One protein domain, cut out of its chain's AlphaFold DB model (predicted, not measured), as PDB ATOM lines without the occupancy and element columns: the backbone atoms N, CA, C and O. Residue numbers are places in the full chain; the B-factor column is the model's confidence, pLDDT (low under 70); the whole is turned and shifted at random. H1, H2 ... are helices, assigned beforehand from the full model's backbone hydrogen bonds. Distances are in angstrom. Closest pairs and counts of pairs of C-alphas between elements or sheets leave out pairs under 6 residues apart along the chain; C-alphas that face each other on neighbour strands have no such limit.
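This is residues 65 to 242 of the 242 residues of the protein "odorant receptor 4-like" of Dinoponera quadriceps (UniProt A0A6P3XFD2). A long helical hairpin makes a rod: H2 folds back along H1, and the short H3 and H4 pack on H2's later part. The printed part has 178 residues, with four named helices, H1 to H4 in order, and no named strand: all helix. It is extended, with a radius of gyration of the C-alphas of 30.9 A, and spans 110 by 34 by 20 A.

H2, residues 136 to 200, is the hub. H1, residues 82 to 129, forms a hairpin with it at 7 degrees; their closest C-alphas, Ile 122 and Leu 146, are 6.7 A apart. H3, residues 208 to 221, forms another at 16 degrees, touching H2's residues 191 to 199 alone; C-alphas 195 and 218 come closest, 5.1 A. H4, residues 237 to 241, touches H2's residues 177 to 185 alone; C-alphas 181 and 237 come closest, 5.3 A. Every O i to N i+4 pair is within hydrogen-bond range in H1, H3 and H4, and 56 of 61 in H2.

H2 measures 96.8 A from first to last C-alpha, H1 71.0 A. C-alpha 82 begins H1 at (-13.327, -35.667, -17.622); C-alpha 241 ends H4 at (-42.160, -30.251, -19.680).

The printed part has no cut. The H3 to H4 link is long. pLDDT is under 70 in 37 residues, among them 65 to 80.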
ATOM      1  N   GLN A  65      -8.507 -27.745  -8.750       52.38
ATOM      2  CA  GLN A  65      -9.694 -27.011  -8.286       52.38
ATOM      3  C   GLN A  65     -10.308 -26.183  -9.428       52.38
ATOM      4  O   GLN A  65      -9.597 -25.452 -10.122       52.38
ATOM      5  N   PHE A  66     -11.629 -26.290  -9.620       50.53
ATOM      6  CA  PHE A  66     -12.371 -25.635 -10.707       50.53
ATOM      7  C   PHE A  66     -12.480 -24.096 -10.560       50.53
ATOM      8  O   PHE A  66     -12.406 -23.581  -9.439       50.53
ATOM      9  N   PRO A  67     -12.674 -23.341 -11.668       45.69
ATOM     10  CA  PRO A  67     -12.831 -21.879 -11.653       45.69
ATOM     11  C   PRO A  67     -14.095 -21.371 -10.972       45.69
ATOM     12  O   PRO A  67     -14.063 -20.354 -10.283       45.69
ATOM     13  N   LEU A  68     -15.187 -22.119 -11.093       45.12
ATOM     14  CA  LEU A  68     -16.326 -21.997 -10.199       45.12
ATOM     15  C   LEU A  68     -16.254 -23.131  -9.175       45.12
ATOM     16  O   LEU A  68     -16.038 -24.282  -9.551       45.12
ATOM     17  N   LYS A  69     -16.536 -22.838  -7.899       44.59
ATOM     18  CA  LYS A  69     -16.896 -23.858  -6.895       44.59
ATOM     19  C   LYS A  69     -18.274 -24.458  -7.224       44.59
ATOM     20  O   LYS A  69     -19.196 -24.397  -6.420       44.59
ATOM     21  N   VAL A  70     -18.447 -24.989  -8.428       51.94
ATOM     22  CA  VAL A  70     -19.561 -25.876  -8.736       51.94
ATOM     23  C   VAL A  70     -19.131 -27.223  -8.187       51.94
ATOM     24  O   VAL A  70     -18.168 -27.828  -8.654       51.94
ATOM     25  N   GLN A  71     -19.785 -27.641  -7.110       48.03
ATOM     26  CA  GLN A  71     -19.565 -28.943  -6.510       48.03
ATOM     27  C   GLN A  71     -20.186 -29.970  -7.449       48.03
ATOM     28  O   GLN A  71     -21.365 -30.304  -7.348       48.03
ATOM     29  N   PHE A  72     -19.406 -30.375  -8.450       54.84
ATOM     30  CA  PHE A  72     -19.848 -31.384  -9.385       54.84
ATOM     31  C   PHE A  72     -20.056 -32.686  -8.609       54.84
ATOM     32  O   PHE A  72     -19.184 -33.100  -7.847       54.84
ATOM     33  N   PRO A  73     -21.200 -33.345  -8.792       49.66
ATOM     34  CA  PRO A  73     -21.575 -34.534  -8.037       49.66
ATOM     35  C   PRO A  73     -20.830 -35.805  -8.498       49.66
ATOM     36  O   PRO A  73     -21.239 -36.914  -8.170       49.66
ATOM     37  N   PHE A  74     -19.762 -35.662  -9.291       55.44
ATOM     38  CA  PHE A  74     -19.003 -36.769  -9.869       55.44
ATOM     39  C   PHE A  74     -17.674 -36.935  -9.121       55.44
ATOM     40  O   PHE A  74     -16.845 -36.027  -9.129       55.44
ATOM     41  N   GLU A  75     -17.429 -38.116  -8.546       53.12
ATOM     42  CA  GLU A  75     -16.169 -38.452  -7.849       53.12
ATOM     43  C   GLU A  75     -14.923 -38.375  -8.750       53.12
ATOM     44  O   GLU A  75     -13.827 -38.137  -8.254       53.12
ATOM     45  N   HIS A  76     -15.093 -38.460 -10.075       55.97
ATOM     46  CA  HIS A  76     -14.006 -38.408 -11.064       55.97
ATOM     47  C   HIS A  76     -13.944 -37.068 -11.824       55.97
ATOM     48  O   HIS A  76     -13.288 -36.966 -12.860       55.97
ATOM     49  N   ALA A  77     -14.630 -36.016 -11.349       54.94
ATOM     50  CA  ALA A  77     -14.605 -34.699 -12.000       54.94
ATOM     51  C   ALA A  77     -13.191 -34.093 -12.064       54.94
ATOM     52  O   ALA A  77     -12.904 -33.293 -12.950       54.94
ATOM     53  N   ASN A  78     -12.309 -34.491 -11.145       57.19
ATOM     54  CA  ASN A  78     -10.950 -33.964 -11.026       57.19
ATOM     55  C   ASN A  78      -9.915 -34.791 -11.812       57.19
ATOM     56  O   ASN A  78      -8.749 -34.395 -11.887       57.19
ATOM     57  N   GLU A  79     -10.327 -35.917 -12.403       66.94
ATOM     58  CA  GLU A  79      -9.458 -36.818 -13.159       66.94
ATOM     59  C   GLU A  79      -9.477 -36.487 -14.661       66.94
ATOM     60  O   GLU A  79     -10.493 -36.072 -15.230       66.94
ATOM     61  N   SER A  80      -8.324 -36.640 -15.318       64.19
ATOM     62  CA  SER A  80      -8.228 -36.519 -16.779       64.19
ATOM     63  C   SER A  80      -8.791 -37.798 -17.421       64.19
ATOM     64  O   SER A  80      -8.459 -38.882 -16.938       64.19
ATOM     65  N   PRO A  81      -9.651 -37.721 -18.462       71.56
ATOM     66  CA  PRO A  81      -9.952 -36.556 -19.312       71.56
ATOM     67  C   PRO A  81     -11.221 -35.765 -18.935       71.56
ATOM     68  O   PRO A  81     -11.496 -34.720 -19.527       71.56
ATOM     69  N   THR A  82     -12.010 -36.234 -17.968       69.00
ATOM     70  CA  THR A  82     -13.327 -35.667 -17.622       69.00
ATOM     71  C   THR A  82     -13.241 -34.200 -17.202       69.00
ATOM     72  O   THR A  82     -14.064 -33.390 -17.628       69.00
ATOM     73  N   TYR A  83     -12.211 -33.839 -16.432       68.25
ATOM     74  CA  TYR A  83     -11.934 -32.456 -16.031       68.25
ATOM     75  C   TYR A  83     -11.773 -31.513 -17.233       68.25
ATOM     76  O   TYR A  83     -12.344 -30.423 -17.269       68.25
ATOM     77  N   GLU A  84     -10.991 -31.938 -18.228       70.75
ATOM     78  CA  GLU A  84     -10.647 -31.126 -19.399       70.75
ATOM     79  C   GLU A  84     -11.873 -30.932 -20.293       70.75
ATOM     80  O   GLU A  84     -12.159 -29.812 -20.719       70.75
ATOM     81  N   LEU A  85     -12.667 -31.989 -20.488       75.06
ATOM     82  CA  LEU A  85     -13.933 -31.917 -21.215       75.06
ATOM     83  C   LEU A  85     -14.936 -30.978 -20.530       75.06
ATOM     84  O   LEU A  85     -15.555 -30.143 -21.185       75.06
ATOM     85  N   LEU A  86     -15.084 -31.087 -19.209       72.31
ATOM     86  CA  LEU A  86     -16.007 -30.261 -18.432       72.31
ATOM     87  C   LEU A  86     -15.608 -28.781 -18.470       72.31
ATOM     88  O   LEU A  86     -16.462 -27.910 -18.623       72.31
ATOM     89  N   PHE A  87     -14.307 -28.495 -18.384       70.75
ATOM     90  CA  PHE A  87     -13.778 -27.145 -18.538       70.75
ATOM     91  C   PHE A  87     -14.113 -26.568 -19.917       70.75
ATOM     92  O   PHE A  87     -14.603 -25.443 -20.002       70.75
ATOM     93  N   VAL A  88     -13.928 -27.348 -20.988       76.00
ATOM     94  CA  VAL A  88     -14.289 -26.949 -22.357       76.00
ATOM     95  C   VAL A  88     -15.794 -26.679 -22.482       76.00
ATOM     96  O   VAL A  88     -16.193 -25.677 -23.072       76.00
ATOM     97  N   ILE A  89     -16.642 -27.515 -21.881       76.88
ATOM     98  CA  ILE A  89     -18.100 -27.323 -21.877       76.88
ATOM     99  C   ILE A  89     -18.488 -26.028 -21.152       76.88
ATOM    100  O   ILE A  89     -19.240 -25.223 -21.700       76.88
ATOM    101  N   VAL A  90     -17.962 -25.796 -19.946       75.19
ATOM    102  CA  VAL A  90     -18.243 -24.582 -19.160       75.19
ATOM    103  C   VAL A  90     -17.717 -23.331 -19.870       75.19
ATOM    104  O   VAL A  90     -18.386 -22.299 -19.863       75.19
ATOM    105  N   PHE A  91     -16.566 -23.430 -20.538       77.12
ATOM    106  CA  PHE A  91     -16.003 -22.376 -21.378       77.12
ATOM    107  C   PHE A  91     -16.963 -21.988 -22.509       77.12
ATOM    108  O   PHE A  91     -17.346 -20.821 -22.623       77.12
ATOM    109  N   PHE A  92     -17.412 -22.958 -23.311       79.38
ATOM    110  CA  PHE A  92     -18.333 -22.687 -24.415       79.38
ATOM    111  C   PHE A  92     -19.694 -22.195 -23.919       79.38
ATOM    112  O   PHE A  92     -20.238 -21.255 -24.492       79.38
ATOM    113  N   HIS A  93     -20.222 -22.761 -22.834       79.38
ATOM    114  CA  HIS A  93     -21.483 -22.320 -22.240       79.38
ATOM    115  C   HIS A  93     -21.406 -20.866 -21.740       79.38
ATOM    116  O   HIS A  93     -22.268 -20.053 -22.069       79.38
ATOM    117  N   GLY A  94     -20.335 -20.503 -21.026       76.94
ATOM    118  CA  GLY A  94     -20.102 -19.131 -20.572       76.94
ATOM    119  C   GLY A  94     -19.968 -18.141 -21.732       76.94
ATOM    120  O   GLY A  94     -20.561 -17.060 -21.696       76.94
ATOM    121  N   MET A  95     -19.253 -18.523 -22.795       79.69
ATOM    122  CA  MET A  95     -19.155 -17.705 -24.008       79.69
ATOM    123  C   MET A  95     -20.508 -17.540 -24.710       79.69
ATOM    124  O   MET A  95     -20.846 -16.426 -25.102       79.69
ATOM    125  N   LEU A  96     -21.302 -18.606 -24.845       80.00
ATOM    126  CA  LEU A  96     -22.626 -18.558 -25.478       80.00
ATOM    127  C   LEU A  96     -23.605 -17.652 -24.717       80.00
ATOM    128  O   LEU A  96     -24.293 -16.838 -25.341       80.00
ATOM    129  N   ASN A  97     -23.624 -17.719 -23.384       79.00
ATOM    130  CA  ASN A  97     -24.444 -16.822 -22.561       79.00
ATOM    131  C   ASN A  97     -24.002 -15.359 -22.718       79.00
ATOM    132  O   ASN A  97     -24.832 -14.474 -22.941       79.00
ATOM    133  N   GLY A  98     -22.690 -15.098 -22.699       81.12
ATOM    134  CA  GLY A  98     -22.141 -13.760 -22.934       81.12
ATOM    135  C   GLY A  98     -22.497 -13.201 -24.317       81.12
ATOM    136  O   GLY A  98     -22.950 -12.060 -24.429       81.12
ATOM    137  N   TYR A  99     -22.360 -14.008 -25.374       84.25
ATOM    138  CA  TYR A  99     -22.717 -13.595 -26.734       84.25
ATOM    139  C   TYR A  99     -24.200 -13.304 -26.896       84.25
ATOM    140  O   TYR A  99     -24.553 -12.360 -27.601       84.25
ATOM    141  N   SER A 100     -25.065 -14.055 -26.217       82.88
ATOM    142  CA  SER A 100     -26.511 -13.834 -26.268       82.88
ATOM    143  C   SER A 100     -26.878 -12.424 -25.788       82.88
ATOM    144  O   SER A 100     -27.618 -11.706 -26.462       82.88
ATOM    145  N   ILE A 101     -26.276 -11.957 -24.689       82.56
ATOM    146  CA  ILE A 101     -26.490 -10.595 -24.164       82.56
ATOM    147  C   ILE A 101     -26.003  -9.526 -25.158       82.56
ATOM    148  O   ILE A 101     -26.651  -8.496 -25.352       82.56
ATOM    149  N   ILE A 102     -24.869  -9.762 -25.814       86.12
ATOM    150  CA  ILE A 102     -24.282  -8.820 -26.780       86.12
ATOM    151  C   ILE A 102     -25.135  -8.723 -28.041       86.12
ATOM    152  O   ILE A 102     -25.408  -7.616 -28.502       86.12
ATOM    153  N   ILE A 103     -25.593  -9.861 -28.570       86.50
ATOM    154  CA  ILE A 103     -26.497  -9.925 -29.724       86.50
ATOM    155  C   ILE A 103     -27.751  -9.096 -29.449       86.50
ATOM    156  O   ILE A 103     -28.128  -8.267 -30.278       86.50
ATOM    157  N   LEU A 104     -28.351  -9.254 -28.266       86.38
ATOM    158  CA  LEU A 104     -29.520  -8.477 -27.870       86.38
ATOM    159  C   LEU A 104     -29.233  -6.967 -27.866       86.38
ATOM    160  O   LEU A 104     -30.011  -6.185 -28.414       86.38
ATOM    161  N   ASN A 105     -28.108  -6.546 -27.289       85.06
ATOM    162  CA  ASN A 105     -27.726  -5.133 -27.236       85.06
ATOM    163  C   ASN A 105     -27.457  -4.537 -28.627       85.06
ATOM    164  O   ASN A 105     -27.844  -3.399 -28.892       85.06
ATOM    165  N   LEU A 106     -26.837  -5.298 -29.532       89.88
ATOM    166  CA  LEU A 106     -26.584  -4.860 -30.909       89.88
ATOM    167  C   LEU A 106     -27.870  -4.768 -31.733       89.88
ATOM    168  O   LEU A 106     -28.016  -3.846 -32.536       89.88
ATOM    169  N   LEU A 107     -28.822  -5.672 -31.499       87.75
ATOM    170  CA  LEU A 107     -30.149  -5.623 -32.106       87.75
ATOM    171  C   LEU A 107     -30.917  -4.373 -31.653       87.75
ATOM    172  O   LEU A 107     -31.486  -3.665 -32.484       87.75
ATOM    173  N   ILE A 108     -30.862  -4.047 -30.356       87.75
ATOM    174  CA  ILE A 108     -31.437  -2.807 -29.811       87.75
ATOM    175  C   ILE A 108     -30.771  -1.585 -30.451       87.75
ATOM    176  O   ILE A 108     -31.470  -0.689 -30.918       87.75
ATOM    177  N   LEU A 109     -29.436  -1.550 -30.526       89.44
ATOM    178  CA  LEU A 109     -28.704  -0.444 -31.148       89.44
ATOM    179  C   LEU A 109     -29.088  -0.261 -32.622       89.44
ATOM    180  O   LEU A 109     -29.305   0.866 -33.062       89.44
ATOM    181  N   SER A 110     -29.189  -1.355 -33.382       89.19
ATOM    182  CA  SER A 110     -29.618  -1.325 -34.783       89.19
ATOM    183  C   SER A 110     -31.016  -0.726 -34.926       89.19
ATOM    184  O   SER A 110     -31.227   0.171 -35.742       89.19
ATOM    185  N   MET A 111     -31.949  -1.139 -34.068       87.56
ATOM    186  CA  MET A 111     -33.314  -0.629 -34.107       87.56
ATOM    187  C   MET A 111     -33.410   0.840 -33.681       87.56
ATOM    188  O   MET A 111     -34.131   1.607 -34.308       87.56
ATOM    189  N   VAL A 112     -32.628   1.270 -32.687       89.00
ATOM    190  CA  VAL A 112     -32.522   2.686 -32.289       89.00
ATOM    191  C   VAL A 112     -31.949   3.543 -33.423       89.00
ATOM    192  O   VAL A 112     -32.418   4.657 -33.656       89.00
ATOM    193  N   LEU A 113     -30.952   3.044 -34.156       88.44
ATOM    194  CA  LEU A 113     -30.387   3.751 -35.308       88.44
ATOM    195  C   LEU A 113     -31.382   3.841 -36.472       88.44
ATOM    196  O   LEU A 113     -31.433   4.878 -37.133       88.44
ATOM    197  N   HIS A 114     -32.189   2.800 -36.693       86.62
ATOM    198  CA  HIS A 114     -33.283   2.825 -37.664       86.62
ATOM    199  C   HIS A 114     -34.357   3.851 -37.276       86.62
ATOM    200  O   HIS A 114     -34.699   4.706 -38.093       86.62
ATOM    201  N   ALA A 115     -34.802   3.832 -36.017       88.00
ATOM    202  CA  ALA A 115     -35.739   4.800 -35.450       88.00
ATOM    203  C   ALA A 115     -35.247   6.242 -35.613       88.00
ATOM    204  O   ALA A 115     -35.956   7.122 -36.100       88.00
ATOM    205  N   SER A 116     -33.974   6.479 -35.278       87.38
ATOM    206  CA  SER A 116     -33.318   7.769 -35.496       87.38
ATOM    207  C   SER A 116     -33.323   8.169 -36.971       87.38
ATOM    208  O   SER A 116     -33.561   9.335 -37.265       87.38
ATOM    209  N   GLY A 117     -33.093   7.230 -37.893       86.81
ATOM    210  CA  GLY A 117     -33.183   7.480 -39.331       86.81
ATOM    211  C   GLY A 117     -34.590   7.901 -39.770       86.81
ATOM    212  O   GLY A 117     -34.724   8.878 -40.500       86.81
ATOM    213  N   GLN A 118     -35.638   7.234 -39.275       86.75
ATOM    214  CA  GLN A 118     -37.035   7.608 -39.548       86.75
ATOM    215  C   GLN A 118     -37.362   9.019 -39.033       86.75
ATOM    216  O   GLN A 118     -38.022   9.800 -39.720       86.75
ATOM    217  N   ILE A 119     -36.860   9.386 -37.850       87.62
ATOM    218  CA  ILE A 119     -37.026  10.736 -37.294       87.62
ATOM    219  C   ILE A 119     -36.283  11.781 -38.140       87.62
ATOM    220  O   ILE A 119     -36.858  12.824 -38.450       87.62
ATOM    221  N   ASP A 120     -35.038  11.507 -38.546       87.31
ATOM    222  CA  ASP A 120     -34.234  12.409 -39.387       87.31
ATOM    223  C   ASP A 120     -34.937  12.690 -40.734       87.31
ATOM    224  O   ASP A 120     -34.964  13.830 -41.206       87.31
ATOM    225  N   ILE A 121     -35.573  11.665 -41.308       87.44
ATOM    226  CA  ILE A 121     -36.400  11.735 -42.521       87.44
ATOM    227  C   ILE A 121     -37.612  12.657 -42.330       87.44
ATOM    228  O   ILE A 121     -37.829  13.566 -43.134       87.44
ATOM    229  N   ILE A 122     -38.375  12.478 -41.251       86.56
ATOM    230  CA  ILE A 122     -39.548  13.318 -40.955       86.56
ATOM    231  C   ILE A 122     -39.129  14.779 -40.739       86.56
ATOM    232  O   ILE A 122     -39.763  15.698 -41.259       86.56
ATOM    233  N   CYS A 123     -38.030  15.010 -40.014       85.06
ATOM    234  CA  CYS A 123     -37.456  16.341 -39.818       85.06
ATOM    235  C   CYS A 123     -37.069  17.004 -41.147       85.06
ATOM    236  O   CYS A 123     -37.246  18.213 -41.315       85.06
ATOM    237  N   HIS A 124     -36.535  16.228 -42.091       85.19
ATOM    238  CA  HIS A 124     -36.207  16.713 -43.426       85.19
ATOM    239  C   HIS A 124     -37.462  17.111 -44.218       85.19
ATOM    240  O   HIS A 124     -37.503  18.203 -44.782       85.19
ATOM    241  N   GLU A 125     -38.512  16.283 -44.207       84.06
ATOM    242  CA  GLU A 125     -39.793  16.597 -44.859       84.06
ATOM    243  C   GLU A 125     -40.430  17.875 -44.281       84.06
ATOM    244  O   GLU A 125     -40.889  18.732 -45.038       84.06
ATOM    245  N   PHE A 126     -40.374  18.068 -42.957       82.75
ATOM    246  CA  PHE A 126     -40.834  19.301 -42.308       82.75
ATOM    247  C   PHE A 126     -40.086  20.550 -42.792       82.75
ATOM    248  O   PHE A 126     -40.708  21.583 -43.045       82.75
ATOM    249  N   LYS A 127     -38.757  20.468 -42.939       82.56
ATOM    250  CA  LYS A 127     -37.938  21.587 -43.435       82.56
ATOM    251  C   LYS A 127     -38.273  21.938 -44.881       82.56
ATOM    252  O   LYS A 127     -38.337  23.120 -45.207       82.56
ATOM    253  N   ASN A 128     -38.528  20.936 -45.719       79.31
ATOM    254  CA  ASN A 128     -38.851  21.151 -47.128       79.31
ATOM    255  C   ASN A 128     -40.212  21.850 -47.305       79.31
ATOM    256  O   ASN A 128     -40.332  22.747 -48.134       79.31
ATOM    257  N   ILE A 129     -41.205  21.534 -46.461       77.00
ATOM    258  CA  ILE A 129     -42.516  22.218 -46.459       77.00
ATOM    259  C   ILE A 129     -42.379  23.718 -46.166       77.00
ATOM    260  O   ILE A 129     -43.150  24.515 -46.691       77.00
ATOM    261  N   SER A 130     -41.402  24.117 -45.345       68.75
ATOM    262  CA  SER A 130     -41.156  25.530 -45.036       68.75
ATOM    263  C   SER A 130     -40.586  26.328 -46.218       68.75
ATOM    264  O   SER A 130     -40.613  27.557 -46.161       68.75
ATOM    265  N   GLY A 131     -40.033  25.663 -47.240       65.31
ATOM    266  CA  GLY A 131     -39.438  26.296 -48.422       65.31
ATOM    267  C   GLY A 131     -40.406  26.498 -49.595       65.31
ATOM    268  O   GLY A 131     -40.144  27.347 -50.446       65.31
ATOM    269  N   ASP A 132     -41.524  25.768 -49.633       65.12
ATOM    270  CA  ASP A 132     -42.529  25.859 -50.699       65.12
ATOM    271  C   ASP A 132     -43.502  27.038 -50.469       65.12
ATOM    272  O   ASP A 132     -43.985  27.276 -49.360       65.12
ATOM    273  N   THR A 133     -43.836  27.786 -51.528       59.84
ATOM    274  CA  THR A 133     -44.783  28.920 -51.462       59.84
ATOM    275  C   THR A 133     -46.197  28.421 -51.096       59.84
ATOM    276  O   THR A 133     -46.702  27.501 -51.744       59.84
ATOM    277  N   PRO A 134     -46.875  28.975 -50.070       56.50
ATOM    278  CA  PRO A 134     -48.001  28.293 -49.438       56.50
ATOM    279  C   PRO A 134     -49.318  28.459 -50.208       56.50
ATOM    280  O   PRO A 134     -49.934  29.523 -50.203       56.50
ATOM    281  N   LEU A 135     -49.838  27.354 -50.751       58.62
ATOM    282  CA  LEU A 135     -51.283  27.159 -50.902       58.62
ATOM    283  C   LEU A 135     -51.816  26.600 -49.572       58.62
ATOM    284  O   LEU A 135     -51.689  25.411 -49.281       58.62
ATOM    285  N   TYR A 136     -52.384  27.494 -48.756       54.38
ATOM    286  CA  TYR A 136     -52.767  27.334 -47.340       54.38
ATOM    287  C   TYR A 136     -53.491  26.014 -46.976       54.38
ATOM    288  O   TYR A 136     -53.301  25.495 -45.880       54.38
ATOM    289  N   GLY A 137     -54.256  25.412 -47.897       60.97
ATOM    290  CA  GLY A 137     -54.949  24.133 -47.669       60.97
ATOM    291  C   GLY A 137     -54.088  22.866 -47.829       60.97
ATOM    292  O   GLY A 137     -54.355  21.860 -47.176       60.97
ATOM    293  N   SER A 138     -53.036  22.899 -48.654       68.19
ATOM    294  CA  SER A 138     -52.181  21.730 -48.941       68.19
ATOM    295  C   SER A 138     -51.144  21.492 -47.835       68.19
ATOM    296  O   SER A 138     -50.930  20.359 -47.400       68.19
ATOM    297  N   SER A 139     -50.553  22.566 -47.299       66.88
ATOM    298  CA  SER A 139     -49.523  22.465 -46.254       66.88
ATOM    299  C   SER A 139     -50.073  22.005 -44.901       66.88
ATOM    300  O   SER A 139     -49.413  21.225 -44.219       66.88
ATOM    301  N   ALA A 140     -51.293  22.408 -44.522       75.81
ATOM    302  CA  ALA A 140     -51.916  21.969 -43.266       75.81
ATOM    303  C   ALA A 140     -52.195  20.452 -43.253       75.81
ATOM    304  O   ALA A 140     -51.910  19.776 -42.264       75.81
ATOM    305  N   SER A 141     -52.677  19.904 -44.375       80.25
ATOM    306  CA  SER A 141     -52.888  18.460 -44.545       80.25
ATOM    307  C   SER A 141     -51.568  17.675 -44.498       80.25
ATOM    308  O   SER A 141     -51.481  16.662 -43.800       80.25
ATOM    309  N   LYS A 142     -50.507  18.176 -45.152       78.25
ATOM    310  CA  LYS A 142     -49.162  17.572 -45.097       78.25
ATOM    311  C   LYS A 142     -48.586  17.544 -43.676       78.25
ATOM    312  O   LYS A 142     -48.065  16.513 -43.260       78.25
ATOM    313  N   ILE A 143     -48.713  18.632 -42.916       82.50
ATOM    314  CA  ILE A 143     -48.234  18.707 -41.524       82.50
ATOM    315  C   ILE A 143     -48.970  17.697 -40.631       82.50
ATOM    316  O   ILE A 143     -48.326  17.004 -39.845       82.50
ATOM    317  N   GLY A 144     -50.293  17.559 -40.785       84.12
ATOM    318  CA  GLY A 144     -51.078  16.561 -40.048       84.12
ATOM    319  C   GLY A 144     -50.586  15.128 -40.281       84.12
ATOM    320  O   GLY A 144     -50.368  14.389 -39.320       84.12
ATOM    321  N   MET A 145     -50.307  14.762 -41.538       84.44
ATOM    322  CA  MET A 145     -49.751  13.444 -41.876       84.44
ATOM    323  C   MET A 145     -48.366  13.199 -41.259       84.44
ATOM    324  O   MET A 145     -48.079  12.082 -40.828       84.44
ATOM    325  N   LEU A 146     -47.501  14.218 -41.192       84.12
ATOM    326  CA  LEU A 146     -46.171  14.089 -40.584       84.12
ATOM    327  C   LEU A 146     -46.235  13.897 -39.067       84.12
ATOM    328  O   LEU A 146     -45.471  13.100 -38.523       84.12
ATOM    329  N   ILE A 147     -47.157  14.585 -38.386       84.56
ATOM    330  CA  ILE A 147     -47.383  14.418 -36.942       84.56
ATOM    331  C   ILE A 147     -47.847  12.990 -36.644       84.56
ATOM    332  O   ILE A 147     -47.314  12.339 -35.744       84.56
ATOM    333  N   GLU A 148     -48.793  12.472 -37.427       85.94
ATOM    334  CA  GLU A 148     -49.269  11.098 -37.267       85.94
ATOM    335  C   GLU A 148     -48.160  10.071 -37.551       85.94
ATOM    336  O   GLU A 148     -47.992   9.108 -36.797       85.94
ATOM    337  N   ARG A 149     -47.337  10.309 -38.580       83.62
ATOM    338  CA  ARG A 149     -46.176   9.468 -38.916       83.62
ATOM    339  C   ARG A 149     -45.125   9.460 -37.801       83.62
ATOM    340  O   ARG A 149     -44.639   8.387 -37.451       83.62
ATOM    341  N   HIS A 150     -44.813  10.612 -37.206       85.88
ATOM    342  CA  HIS A 150     -43.900  10.713 -36.062       85.88
ATOM    343  C   HIS A 150     -44.422   9.926 -34.858       85.88
ATOM    344  O   HIS A 150     -43.696   9.108 -34.290       85.88
ATOM    345  N   ASN A 151     -45.698  10.115 -34.515       83.25
ATOM    346  CA  ASN A 151     -46.302   9.439 -33.374       83.25
ATOM    347  C   ASN A 151     -46.329   7.913 -33.577       83.25
ATOM    348  O   ASN A 151     -46.026   7.157 -32.654       83.25
ATOM    349  N   ARG A 152     -46.600   7.453 -34.809       83.50
ATOM    350  CA  ARG A 152     -46.531   6.032 -35.183       83.50
ATOM    351  C   ARG A 152     -45.108   5.470 -35.111       83.50
ATOM    352  O   ARG A 152     -44.957   4.353 -34.628       83.50
ATOM    353  N   SER A 153     -44.088   6.210 -35.553       80.25
ATOM    354  CA  SER A 153     -42.685   5.763 -35.470       80.25
ATOM    355  C   SER A 153     -42.260   5.568 -34.014       80.25
ATOM    356  O   SER A 153     -41.795   4.494 -33.645       80.25
ATOM    357  N   VAL A 154     -42.519   6.562 -33.157       78.25
ATOM    358  CA  VAL A 154     -42.095   6.542 -31.748       78.25
ATOM    359  C   VAL A 154     -42.808   5.446 -30.947       78.25
ATOM    360  O   VAL A 154     -42.156   4.692 -30.226       78.25
ATOM    361  N   HIS A 155     -44.134   5.322 -31.072       80.56
ATOM    362  CA  HIS A 155     -44.881   4.290 -30.339       80.56
ATOM    363  C   HIS A 155     -44.665   2.881 -30.905       80.56
ATOM    364  O   HIS A 155     -44.580   1.918 -30.140       80.56
ATOM    365  N   GLY A 156     -44.576   2.743 -32.231       80.12
ATOM    366  CA  GLY A 156     -44.430   1.446 -32.890       80.12
ATOM    367  C   GLY A 156     -43.091   0.776 -32.580       80.12
ATOM    368  O   GLY A 156     -43.053  -0.405 -32.236       80.12
ATOM    369  N   GLU A 157     -41.993   1.532 -32.632       83.12
ATOM    370  CA  GLU A 157     -40.647   0.981 -32.439       83.12
ATOM    371  C   GLU A 157     -40.375   0.599 -30.975       83.12
ATOM    372  O   GLU A 157     -39.705  -0.403 -30.714       83.12
ATOM    373  N   ALA A 158     -40.968   1.306 -30.006       83.06
ATOM    374  CA  ALA A 158     -40.864   0.955 -28.588       83.06
ATOM    375  C   ALA A 158     -41.538  -0.393 -28.257       83.06
ATOM    376  O   ALA A 158     -40.972  -1.209 -27.524       83.06
ATOM    377  N   GLY A 159     -42.720  -0.656 -28.827       86.19
ATOM    378  CA  GLY A 159     -43.433  -1.924 -28.639       86.19
ATOM    379  C   GLY A 159     -42.677  -3.115 -29.233       86.19
ATOM    380  O   GLY A 159     -42.517  -4.142 -28.573       86.19
ATOM    381  N   ILE A 160     -42.135  -2.951 -30.445       86.06
ATOM    382  CA  ILE A 160     -41.293  -3.966 -31.098       86.06
ATOM    383  C   ILE A 160     -40.048  -4.248 -30.248       86.06
ATOM    384  O   ILE A 160     -39.671  -5.407 -30.077       86.06
ATOM    385  N   MET A 161     -39.447  -3.217 -29.645       85.50
ATOM    386  CA  MET A 161     -38.250  -3.368 -28.811       85.50
ATOM    387  C   MET A 161     -38.534  -4.242 -27.597       85.50
ATOM    388  O   MET A 161     -37.739  -5.121 -27.261       85.50
ATOM    389  N   LEU A 162     -39.667  -4.004 -26.940       86.69
ATOM    390  CA  LEU A 162     -40.072  -4.774 -25.773       86.69
ATOM    391  C   LEU A 162     -40.329  -6.239 -26.139       86.69
ATOM    392  O   LEU A 162     -39.845  -7.128 -25.442       86.69
ATOM    393  N   LEU A 163     -41.025  -6.486 -27.252       88.50
ATOM    394  CA  LEU A 163     -41.297  -7.832 -27.764       88.50
ATOM    395  C   LEU A 163     -40.011  -8.597 -28.074       88.50
ATOM    396  O   LEU A 163     -39.824  -9.713 -27.599       88.50
ATOM    397  N   VAL A 164     -39.099  -7.976 -28.820       87.81
ATOM    398  CA  VAL A 164     -37.801  -8.559 -29.173       87.81
ATOM    399  C   VAL A 164     -36.993  -8.904 -27.919       87.81
ATOM    400  O   VAL A 164     -36.456 -10.008 -27.818       87.81
ATOM    401  N   LYS A 165     -36.950  -7.999 -26.931       84.50
ATOM    402  CA  LYS A 165     -36.281  -8.255 -25.648       84.50
ATOM    403  C   LYS A 165     -36.928  -9.404 -24.884       84.50
ATOM    404  O   LYS A 165     -36.203 -10.256 -24.382       84.50
ATOM    405  N   ALA A 166     -38.255  -9.440 -24.808       87.56
ATOM    406  CA  ALA A 166     -38.987 -10.472 -24.083       87.56
ATOM    407  C   ALA A 166     -38.793 -11.861 -24.705       87.56
ATOM    408  O   ALA A 166     -38.466 -12.805 -23.991       87.56
ATOM    409  N   VAL A 167     -38.929 -11.979 -26.031       89.06
ATOM    410  CA  VAL A 167     -38.768 -13.253 -26.750       89.06
ATOM    411  C   VAL A 167     -37.341 -13.774 -26.620       89.06
ATOM    412  O   VAL A 167     -37.139 -14.941 -26.294       89.06
ATOM    413  N   PHE A 168     -36.342 -12.915 -26.835       87.06
ATOM    414  CA  PHE A 168     -34.945 -13.334 -26.785       87.06
ATOM    415  C   PHE A 168     -34.495 -13.676 -25.358       87.06
ATOM    416  O   PHE A 168     -33.924 -14.741 -25.139       87.06
ATOM    417  N   ALA A 169     -34.787 -12.817 -24.373       84.00
ATOM    418  CA  ALA A 169     -34.438 -13.084 -22.977       84.00
ATOM    419  C   ALA A 169     -35.171 -14.321 -22.440       84.00
ATOM    420  O   ALA A 169     -34.554 -15.158 -21.789       84.00
ATOM    421  N   GLY A 170     -36.460 -14.473 -22.764       86.25
ATOM    422  CA  GLY A 170     -37.228 -15.669 -22.428       86.25
ATOM    423  C   GLY A 170     -36.612 -16.931 -23.032       86.25
ATOM    424  O   GLY A 170     -36.424 -17.911 -22.322       86.25
ATOM    425  N   GLY A 171     -36.215 -16.895 -24.308       86.62
ATOM    426  CA  GLY A 171     -35.548 -18.019 -24.969       86.62
ATOM    427  C   GLY A 171     -34.238 -18.431 -24.293       86.62
ATOM    428  O   GLY A 171     -34.031 -19.616 -24.044       86.62
ATOM    429  N   VAL A 172     -33.381 -17.465 -23.939       85.00
ATOM    430  CA  VAL A 172     -32.123 -17.733 -23.216       85.00
ATOM    431  C   VAL A 172     -32.403 -18.379 -21.858       85.00
ATOM    432  O   VAL A 172     -31.823 -19.419 -21.552       85.00
ATOM    433  N   LEU A 173     -33.345 -17.830 -21.085       84.69
ATOM    434  CA  LEU A 173     -33.729 -18.389 -19.785       84.69
ATOM    435  C   LEU A 173     -34.270 -19.819 -19.909       84.69
ATOM    436  O   LEU A 173     -33.927 -20.675 -19.099       84.69
ATOM    437  N   MET A 174     -35.072 -20.107 -20.937       84.38
ATOM    438  CA  MET A 174     -35.591 -21.459 -21.173       84.38
ATOM    439  C   MET A 174     -34.469 -22.458 -21.473       84.38
ATOM    440  O   MET A 174     -34.503 -23.578 -20.967       84.38
ATOM    441  N   VAL A 175     -33.457 -22.059 -22.249       83.25
ATOM    442  CA  VAL A 175     -32.280 -22.901 -22.520       83.25
ATOM    443  C   VAL A 175     -31.469 -23.138 -21.244       83.25
ATOM    444  O   VAL A 175     -31.059 -24.270 -20.992       83.25
ATOM    445  N   GLU A 176     -31.263 -22.115 -20.414       80.50
ATOM    446  CA  GLU A 176     -30.564 -22.266 -19.130       80.50
ATOM    447  C   GLU A 176     -31.303 -23.228 -18.192       80.50
ATOM    448  O   GLU A 176     -30.700 -24.169 -17.671       80.50
ATOM    449  N   ILE A 177     -32.617 -23.047 -18.024       82.06
ATOM    450  CA  ILE A 177     -33.452 -23.929 -17.196       82.06
ATOM    451  C   ILE A 177     -33.409 -25.361 -17.737       82.06
ATOM    452  O   ILE A 177     -33.228 -26.297 -16.960       82.06
ATOM    453  N   PHE A 178     -33.496 -25.545 -19.058       81.44
ATOM    454  CA  PHE A 178     -33.376 -26.859 -19.687       81.44
ATOM    455  C   PHE A 178     -32.040 -27.539 -19.357       81.44
ATOM    456  O   PHE A 178     -32.031 -28.709 -18.978       81.44
ATOM    457  N   VAL A 179     -30.916 -26.818 -19.444       79.12
ATOM    458  CA  VAL A 179     -29.587 -27.353 -19.099       79.12
ATOM    459  C   VAL A 179     -29.533 -27.785 -17.632       79.12
ATOM    460  O   VAL A 179     -29.023 -28.869 -17.338       79.12
ATOM    461  N   PHE A 180     -30.089 -26.992 -16.711       75.81
ATOM    462  CA  PHE A 180     -30.153 -27.357 -15.293       75.81
ATOM    463  C   PHE A 180     -31.036 -28.582 -15.038       75.81
ATOM    464  O   PHE A 180     -30.621 -29.483 -14.308       75.81
ATOM    465  N   CYS A 181     -32.214 -28.656 -15.660       79.81
ATOM    466  CA  CYS A 181     -33.105 -29.810 -15.552       79.81
ATOM    467  C   CYS A 181     -32.479 -31.078 -16.143       79.81
ATOM    468  O   CYS A 181     -32.541 -32.138 -15.525       79.81
ATOM    469  N   PHE A 182     -31.813 -30.975 -17.296       77.75
ATOM    470  CA  PHE A 182     -31.085 -32.088 -17.903       77.75
ATOM    471  C   PHE A 182     -29.946 -32.582 -17.002       77.75
ATOM    472  O   PHE A 182     -29.795 -33.786 -16.793       77.75
ATOM    473  N   ALA A 183     -29.157 -31.666 -16.432       74.62
ATOM    474  CA  ALA A 183     -28.084 -32.016 -15.505       74.62
ATOM    475  C   ALA A 183     -28.618 -32.679 -14.222       74.62
ATOM    476  O   ALA A 183     -28.023 -33.646 -13.740       74.62
ATOM    477  N   GLY A 184     -29.742 -32.188 -13.687       73.31
ATOM    478  CA  GLY A 184     -30.427 -32.765 -12.527       73.31
ATOM    479  C   GLY A 184     -30.941 -34.183 -12.783       73.31
ATOM    480  O   GLY A 184     -30.714 -35.076 -11.962       73.31
ATOM    481  N   GLU A 185     -31.546 -34.415 -13.947       79.44
ATOM    482  CA  GLU A 185     -32.019 -35.734 -14.384       79.44
ATOM    483  C   GLU A 185     -30.857 -36.718 -14.569       79.44
ATOM    484  O   GLU A 185     -30.847 -37.808 -13.993       79.44
ATOM    485  N   TYR A 186     -29.827 -36.312 -15.321       76.12
ATOM    486  CA  TYR A 186     -28.642 -37.132 -15.565       76.12
ATOM    487  C   TYR A 186     -27.977 -37.559 -14.254       76.12
ATOM    488  O   TYR A 186     -27.596 -38.723 -14.087       76.12
ATOM    489  N   LEU A 187     -27.867 -36.630 -13.302       69.62
ATOM    490  CA  LEU A 187     -27.317 -36.935 -11.994       69.62
ATOM    491  C   LEU A 187     -28.202 -37.903 -11.206       69.62
ATOM    492  O   LEU A 187     -27.684 -38.865 -10.638       69.62
ATOM    493  N   SER A 188     -29.512 -37.664 -11.170       77.31
ATOM    494  CA  SER A 188     -30.461 -38.525 -10.455       77.31
ATOM    495  C   SER A 188     -30.382 -39.962 -10.979       77.31
ATOM    496  O   SER A 188     -30.256 -40.912 -10.201       77.31
ATOM    497  N   HIS A 189     -30.310 -40.120 -12.304       78.56
ATOM    498  CA  HIS A 189     -30.112 -41.410 -12.957       78.56
ATOM    499  C   HIS A 189     -28.771 -42.058 -12.580       78.56
ATOM    500  O   HIS A 189     -28.711 -43.242 -12.239       78.56
ATOM    501  N   LYS A 190     -27.673 -41.291 -12.578       74.56
ATOM    502  CA  LYS A 190     -26.349 -41.812 -12.201       74.56
ATOM    503  C   LYS A 190     -26.277 -42.205 -10.722       74.56
ATOM    504  O   LYS A 190     -25.680 -43.228 -10.401       74.56
ATOM    505  N   SER A 191     -26.923 -41.444  -9.840       76.69
ATOM    506  CA  SER A 191     -27.037 -41.751  -8.411       76.69
ATOM    507  C   SER A 191     -27.757 -43.080  -8.176       76.69
ATOM    508  O   SER A 191     -27.347 -43.834  -7.295       76.69
ATOM    509  N   LYS A 192     -28.779 -43.402  -8.978       80.69
ATOM    510  CA  LYS A 192     -29.500 -44.679  -8.895       80.69
ATOM    511  C   LYS A 192     -28.622 -45.878  -9.270       80.69
ATOM    512  O   LYS A 192     -28.660 -46.897  -8.585       80.69
ATOM    513  N   SER A 193     -27.772 -45.728 -10.285       83.06
ATOM    514  CA  SER A 193     -26.853 -46.785 -10.740       83.06
ATOM    515  C   SER A 193     -25.888 -47.267  -9.643       83.06
ATOM    516  O   SER A 193     -25.495 -48.429  -9.644       83.06
ATOM    517  N   ILE A 194     -25.557 -46.418  -8.659       82.38
ATOM    518  CA  ILE A 194     -24.739 -46.809  -7.496       82.38
ATOM    519  C   ILE A 194     -25.468 -47.853  -6.639       82.38
ATOM    520  O   ILE A 194     -24.855 -48.821  -6.191       82.38
ATOM    521  N   ALA A 195     -26.774 -47.671  -6.409       83.31
ATOM    522  CA  ALA A 195     -27.581 -48.620  -5.645       83.31
ATOM    523  C   ALA A 195     -27.713 -49.962  -6.377       83.31
ATOM    524  O   ALA A 195     -27.613 -51.010  -5.746       83.31
ATOM    525  N   GLU A 196     -27.902 -49.915  -7.698       86.19
ATOM    526  CA  GLU A 196     -28.006 -51.098  -8.560       86.19
ATOM    527  C   GLU A 196     -26.689 -51.891  -8.565       86.19
ATOM    528  O   GLU A 196     -26.689 -53.080  -8.264       86.19
ATOM    529  N   ALA A 197     -25.542 -51.229  -8.755       87.38
ATOM    530  CA  ALA A 197     -24.232 -51.883  -8.702       87.38
ATOM    531  C   ALA A 197     -23.897 -52.460  -7.313       87.38
ATOM    532  O   ALA A 197     -23.285 -53.524  -7.206       87.38
ATOM    533  N   ALA A 198     -24.294 -51.775  -6.235       85.44
ATOM    534  CA  ALA A 198     -24.136 -52.289  -4.877       85.44
ATOM    535  C   ALA A 198     -25.015 -53.528  -4.633       85.44
ATOM    536  O   ALA A 198     -24.567 -54.471  -3.979       85.44
ATOM    537  N   TYR A 199     -26.234 -53.546  -5.175       85.94
ATOM    538  CA  TYR A 199     -27.147 -54.687  -5.094       85.94
ATOM    539  C   TYR A 199     -26.630 -55.906  -5.869       85.94
ATOM    540  O   TYR A 199     -26.668 -57.011  -5.329       85.94
ATOM    541  N   ASP A 200     -26.089 -55.690  -7.070       88.38
ATOM    542  CA  ASP A 200     -25.531 -56.736  -7.940       88.38
ATOM    543  C   ASP A 200     -24.179 -57.283  -7.456       88.38
ATOM    544  O   ASP A 200     -23.683 -58.292  -7.960       88.38
ATOM    545  N   SER A 201     -23.558 -56.636  -6.466       86.38
ATOM    546  CA  SER A 201     -22.350 -57.169  -5.845       86.38
ATOM    547  C   SER A 201     -22.647 -58.472  -5.088       86.38
ATOM    548  O   SER A 201     -23.748 -58.686  -4.584       86.38
ATOM    549  N   LEU A 202     -21.651 -59.349  -4.944       88.06
ATOM    550  CA  LEU A 202     -21.760 -60.586  -4.150       88.06
ATOM    551  C   LEU A 202     -21.758 -60.294  -2.632       88.06
ATOM    552  O   LEU A 202     -21.077 -60.964  -1.859       88.06
ATOM    553  N   TRP A 203     -22.469 -59.253  -2.181       87.50
ATOM    554  CA  TRP A 203     -22.475 -58.764  -0.796       87.50
ATOM    555  C   TRP A 203     -22.992 -59.798   0.208       87.50
ATOM    556  O   TRP A 203     -22.652 -59.724   1.390       87.50
ATOM    557  N   TYR A 204     -23.783 -60.766  -0.262       82.38
ATOM    558  CA  TYR A 204     -24.288 -61.894   0.518       82.38
ATOM    559  C   TYR A 204     -23.219 -62.958   0.819       82.38
ATOM    560  O   TYR A 204     -23.335 -63.643   1.832       82.38
ATOM    561  N   ASP A 205     -22.160 -63.042   0.007       87.81
ATOM    562  CA  ASP A 205     -21.020 -63.951   0.209       87.81
ATOM    563  C   ASP A 205     -19.844 -63.275   0.945       87.81
ATOM    564  O   ASP A 205     -18.831 -63.907   1.255       87.81
ATOM    565  N   MET A 206     -19.953 -61.976   1.242       87.50
ATOM    566  CA  MET A 206     -18.928 -61.223   1.968       87.50
ATOM    567  C   MET A 206     -18.997 -61.462   3.480       87.50
ATOM    568  O   MET A 206     -20.003 -61.907   4.031       87.50
ATOM    569  N   SER A 207     -17.922 -61.105   4.198       88.62
ATOM    570  CA  SER A 207     -17.935 -61.219   5.659       88.62
ATOM    571  C   SER A 207     -19.043 -60.343   6.279       88.62
ATOM    572  O   SER A 207     -19.380 -59.287   5.729       88.62
ATOM    573  N   PRO A 208     -19.599 -60.721   7.447       85.56
ATOM    574  CA  PRO A 208     -20.800 -60.087   8.004       85.56
ATOM    575  C   PRO A 208     -20.686 -58.574   8.227       85.56
ATOM    576  O   PRO A 208     -21.692 -57.865   8.220       85.56
ATOM    577  N   ASN A 209     -19.467 -58.066   8.428       87.31
ATOM    578  CA  ASN A 209     -19.217 -56.633   8.573       87.31
ATOM    579  C   ASN A 209     -19.308 -55.892   7.233       87.31
ATOM    580  O   ASN A 209     -19.908 -54.821   7.186       87.31
ATOM    581  N   TYR A 210     -18.779 -56.463   6.146       84.56
ATOM    582  CA  TYR A 210     -18.845 -55.853   4.815       84.56
ATOM    583  C   TYR A 210     -20.256 -55.931   4.228       84.56
ATOM    584  O   TYR A 210     -20.758 -54.922   3.737       84.56
ATOM    585  N   GLY A 211     -20.946 -57.069   4.368       86.31
ATOM    586  CA  GLY A 211     -22.332 -57.216   3.905       86.31
ATOM    587  C   GLY A 211     -23.272 -56.183   4.537       86.31
ATOM    588  O   GLY A 211     -24.035 -55.520   3.837       86.31
ATOM    589  N   LYS A 212     -23.137 -55.936   5.852       86.50
ATOM    590  CA  LYS A 212     -23.879 -54.873   6.555       86.50
ATOM    591  C   LYS A 212     -23.576 -53.475   6.013       86.50
ATOM    592  O   LYS A 212     -24.498 -52.674   5.882       86.50
ATOM    593  N   MET A 213     -22.313 -53.165   5.706       86.31
ATOM    594  CA  MET A 213     -21.938 -51.866   5.129       86.31
ATOM    595  C   MET A 213     -22.590 -51.655   3.759       86.31
ATOM    596  O   MET A 213     -23.161 -50.592   3.519       86.31
ATOM    597  N   VAL A 214     -22.581 -52.672   2.892       85.81
ATOM    598  CA  VAL A 214     -23.220 -52.597   1.569       85.81
ATOM    599  C   VAL A 214     -24.741 -52.451   1.693       85.81
ATOM    600  O   VAL A 214     -25.324 -51.609   1.013       85.81
ATOM    601  N   SER A 215     -25.392 -53.153   2.627       82.94
ATOM    602  CA  SER A 215     -26.824 -52.957   2.909       82.94
ATOM    603  C   SER A 215     -27.161 -51.522   3.331       82.94
ATOM    604  O   SER A 215     -28.182 -50.980   2.903       82.94
ATOM    605  N   PHE A 216     -26.307 -50.872   4.129       85.25
ATOM    606  CA  PHE A 216     -26.479 -49.457   4.475       85.25
ATOM    607  C   PHE A 216     -26.345 -48.538   3.258       85.25
ATOM    608  O   PHE A 216     -27.117 -47.588   3.136       85.25
ATOM    609  N   VAL A 217     -25.406 -48.818   2.351       84.69
ATOM    610  CA  VAL A 217     -25.243 -48.059   1.101       84.69
ATOM    611  C   VAL A 217     -26.481 -48.207   0.214       84.69
ATOM    612  O   VAL A 217     -27.022 -47.197  -0.222       84.69
ATOM    613  N   ILE A 218     -26.995 -49.427   0.025       85.19
ATOM    614  CA  ILE A 218     -28.222 -49.679  -0.748       85.19
ATOM    615  C   ILE A 218     -29.412 -48.926  -0.137       85.19
ATOM    616  O   ILE A 218     -30.117 -48.217  -0.853       85.19
ATOM    617  N   MET A 219     -29.613 -49.009   1.185       83.75
ATOM    618  CA  MET A 219     -30.688 -48.276   1.869       83.75
ATOM    619  C   MET A 219     -30.558 -46.760   1.716       83.75
ATOM    620  O   MET A 219     -31.557 -46.068   1.534       83.75
ATOM    621  N   ARG A 220     -29.339 -46.219   1.800       79.88
ATOM    622  CA  ARG A 220     -29.116 -44.771   1.743       79.88
ATOM    623  C   ARG A 220     -29.253 -44.217   0.323       79.88
ATOM    624  O   ARG A 220     -29.765 -43.112   0.165       79.88
ATOM    625  N   SER A 221     -28.867 -44.994  -0.685       77.06
ATOM    626  CA  SER A 221     -28.964 -44.632  -2.106       77.06
ATOM    627  C   SER A 221     -30.384 -44.744  -2.678       77.06
ATOM    628  O   SER A 221     -30.638 -44.258  -3.776       77.06
ATOM    629  N   GLN A 222     -31.337 -45.322  -1.934       74.12
ATOM    630  CA  GLN A 222     -32.769 -45.291  -2.280       74.12
ATOM    631  C   GLN A 222     -33.341 -43.863  -2.267       74.12
ATOM    632  O   GLN A 222     -34.322 -43.578  -2.953       74.12
ATOM    633  N   LYS A 223     -32.718 -42.944  -1.514       69.25
ATOM    634  CA  LYS A 223     -33.028 -41.514  -1.564       69.25
ATOM    635  C   LYS A 223     -32.154 -40.860  -2.637       69.25
ATOM    636  O   LYS A 223     -30.976 -40.608  -2.401       69.25
ATOM    637  N   GLN A 224     -32.737 -40.616  -3.809       66.69
ATOM    638  CA  GLN A 224     -32.030 -40.031  -4.952       66.69
ATOM    639  C   GLN A 224     -31.457 -38.645  -4.626       66.69
ATOM    640  O   GLN A 224     -32.068 -37.856  -3.901       66.69
ATOM    641  N   VAL A 225     -30.292 -38.341  -5.203       66.94
ATOM    642  CA  VAL A 225     -29.737 -36.983  -5.202       66.94
ATOM    643  C   VAL A 225     -30.506 -36.149  -6.222       66.94
ATOM    644  O   VAL A 225     -30.154 -36.104  -7.395       66.94
ATOM    645  N   THR A 226     -31.570 -35.498  -5.765       63.59
ATOM    646  CA  THR A 226     -32.379 -34.587  -6.577       63.59
ATOM    647  C   THR A 226     -31.948 -33.147  -6.335       63.59
ATOM    648  O   THR A 226     -31.951 -32.674  -5.195       63.59
ATOM    649  N   PHE A 227     -31.605 -32.420  -7.399       69.12
ATOM    650  CA  PHE A 227     -31.459 -30.970  -7.305       69.12
ATOM    651  C   PHE A 227     -32.840 -30.332  -7.175       69.12
ATOM    652  O   PHE A 227     -33.720 -30.598  -7.984       69.12
ATOM    653  N   THR A 228     -33.034 -29.479  -6.172       69.38
ATOM    654  CA  THR A 228     -34.293 -28.747  -5.975       69.38
ATOM    655  C   THR A 228     -34.131 -27.263  -6.277       69.38
ATOM    656  O   THR A 228     -33.228 -26.624  -5.733       69.38
ATOM    657  N   ALA A 229     -35.042 -26.683  -7.057       70.12
ATOM    658  CA  ALA A 229     -35.146 -25.239  -7.242       70.12
ATOM    659  C   ALA A 229     -35.693 -24.598  -5.958       70.12
ATOM    660  O   ALA A 229     -36.869 -24.752  -5.623       70.12
ATOM    661  N   GLY A 230     -34.820 -23.937  -5.190       67.19
ATOM    662  CA  GLY A 230     -35.196 -23.235  -3.955       67.19
ATOM    663  C   GLY A 230     -35.828 -24.115  -2.864       67.19
ATOM    664  O   GLY A 230     -36.480 -23.587  -1.972       67.19
ATOM    665  N   GLY A 231     -35.675 -25.443  -2.944       67.94
ATOM    666  CA  GLY A 231     -36.313 -26.408  -2.036       67.94
ATOM    667  C   GLY A 231     -37.797 -26.690  -2.317       67.94
ATOM    668  O   GLY A 231     -38.416 -27.424  -1.552       67.94
ATOM    669  N   LEU A 232     -38.365 -26.127  -3.388       70.12
ATOM    670  CA  LEU A 232     -39.799 -26.210  -3.692       70.12
ATOM    671  C   LEU A 232     -40.139 -27.287  -4.724       70.12
ATOM    672  O   LEU A 232     -41.173 -27.937  -4.610       70.12
ATOM    673  N   THR A 233     -39.285 -27.474  -5.732       76.62
ATOM    674  CA  THR A 233     -39.523 -28.446  -6.806       76.62
ATOM    675  C   THR A 233     -38.231 -29.099  -7.269       76.62
ATOM    676  O   THR A 233     -37.168 -28.478  -7.199       76.62
ATOM    677  N   ASN A 234     -38.314 -30.340  -7.739       74.25
ATOM    678  CA  ASN A 234     -37.178 -31.056  -8.309       74.25
ATOM    679  C   ASN A 234     -36.879 -30.525  -9.717       74.25
ATOM    680  O   ASN A 234     -37.773 -30.399 -10.554       74.25
ATOM    681  N   LEU A 235     -35.607 -30.238  -9.979       74.94
ATOM    682  CA  LEU A 235     -35.080 -29.919 -11.300       74.94
ATOM    683  C   LEU A 235     -34.944 -31.222 -12.100       74.94
ATOM    684  O   LEU A 235     -33.892 -31.860 -12.085       74.94
ATOM    685  N   SER A 236     -36.032 -31.619 -12.758       79.25
ATOM    686  CA  SER A 236     -36.121 -32.769 -13.664       79.25
ATOM    687  C   SER A 236     -36.633 -32.334 -15.038       79.25
ATOM    688  O   SER A 236     -37.222 -31.256 -15.191       79.25
ATOM    689  N   LEU A 237     -36.424 -33.176 -16.053       79.56
ATOM    690  CA  LEU A 237     -37.000 -32.940 -17.385       79.56
ATOM    691  C   LEU A 237     -38.535 -32.966 -17.350       79.56
ATOM    692  O   LEU A 237     -39.177 -32.253 -18.114       79.56
ATOM    693  N   GLU A 238     -39.114 -33.738 -16.429       80.25
ATOM    694  CA  GLU A 238     -40.557 -33.788 -16.193       80.25
ATOM    695  C   GLU A 238     -41.101 -32.442 -15.693       80.25
ATOM    696  O   GLU A 238     -42.111 -31.964 -16.201       80.25
ATOM    697  N   THR A 239     -40.411 -31.780 -14.759       78.19
ATOM    698  CA  THR A 239     -40.799 -30.440 -14.286       78.19
ATOM    699  C   THR A 239     -40.646 -29.376 -15.373       78.19
ATOM    700  O   THR A 239     -41.390 -28.407 -15.376       78.19
ATOM    701  N   PHE A 240     -39.690 -29.525 -16.293       79.75
ATOM    702  CA  PHE A 240     -39.523 -28.595 -17.416       79.75
ATOM    703  C   PHE A 240     -40.624 -28.737 -18.480       79.75
ATOM    704  O   PHE A 240     -40.960 -27.764 -19.150       79.75
ATOM    705  N   ALA A 241     -41.147 -29.951 -18.670       80.81
ATOM    706  CA  ALA A 241     -42.160 -30.251 -19.680       80.81
ATOM    707  C   ALA A 241     -43.606 -29.963 -19.226       80.81
ATOM    708  O   ALA A 241     -44.497 -29.950 -20.079       80.81
ATOM    709  N   ASN A 242     -43.829 -29.766 -17.921       70.19
ATOM    710  CA  ASN A 242     -45.122 -29.440 -17.303       70.19
ATOM    711  C   ASN A 242     -45.315 -27.929 -17.140       70.19
ATOM    712  O   ASN A 242     -46.468 -27.476 -17.321       70.19
TER     713      ASN A 242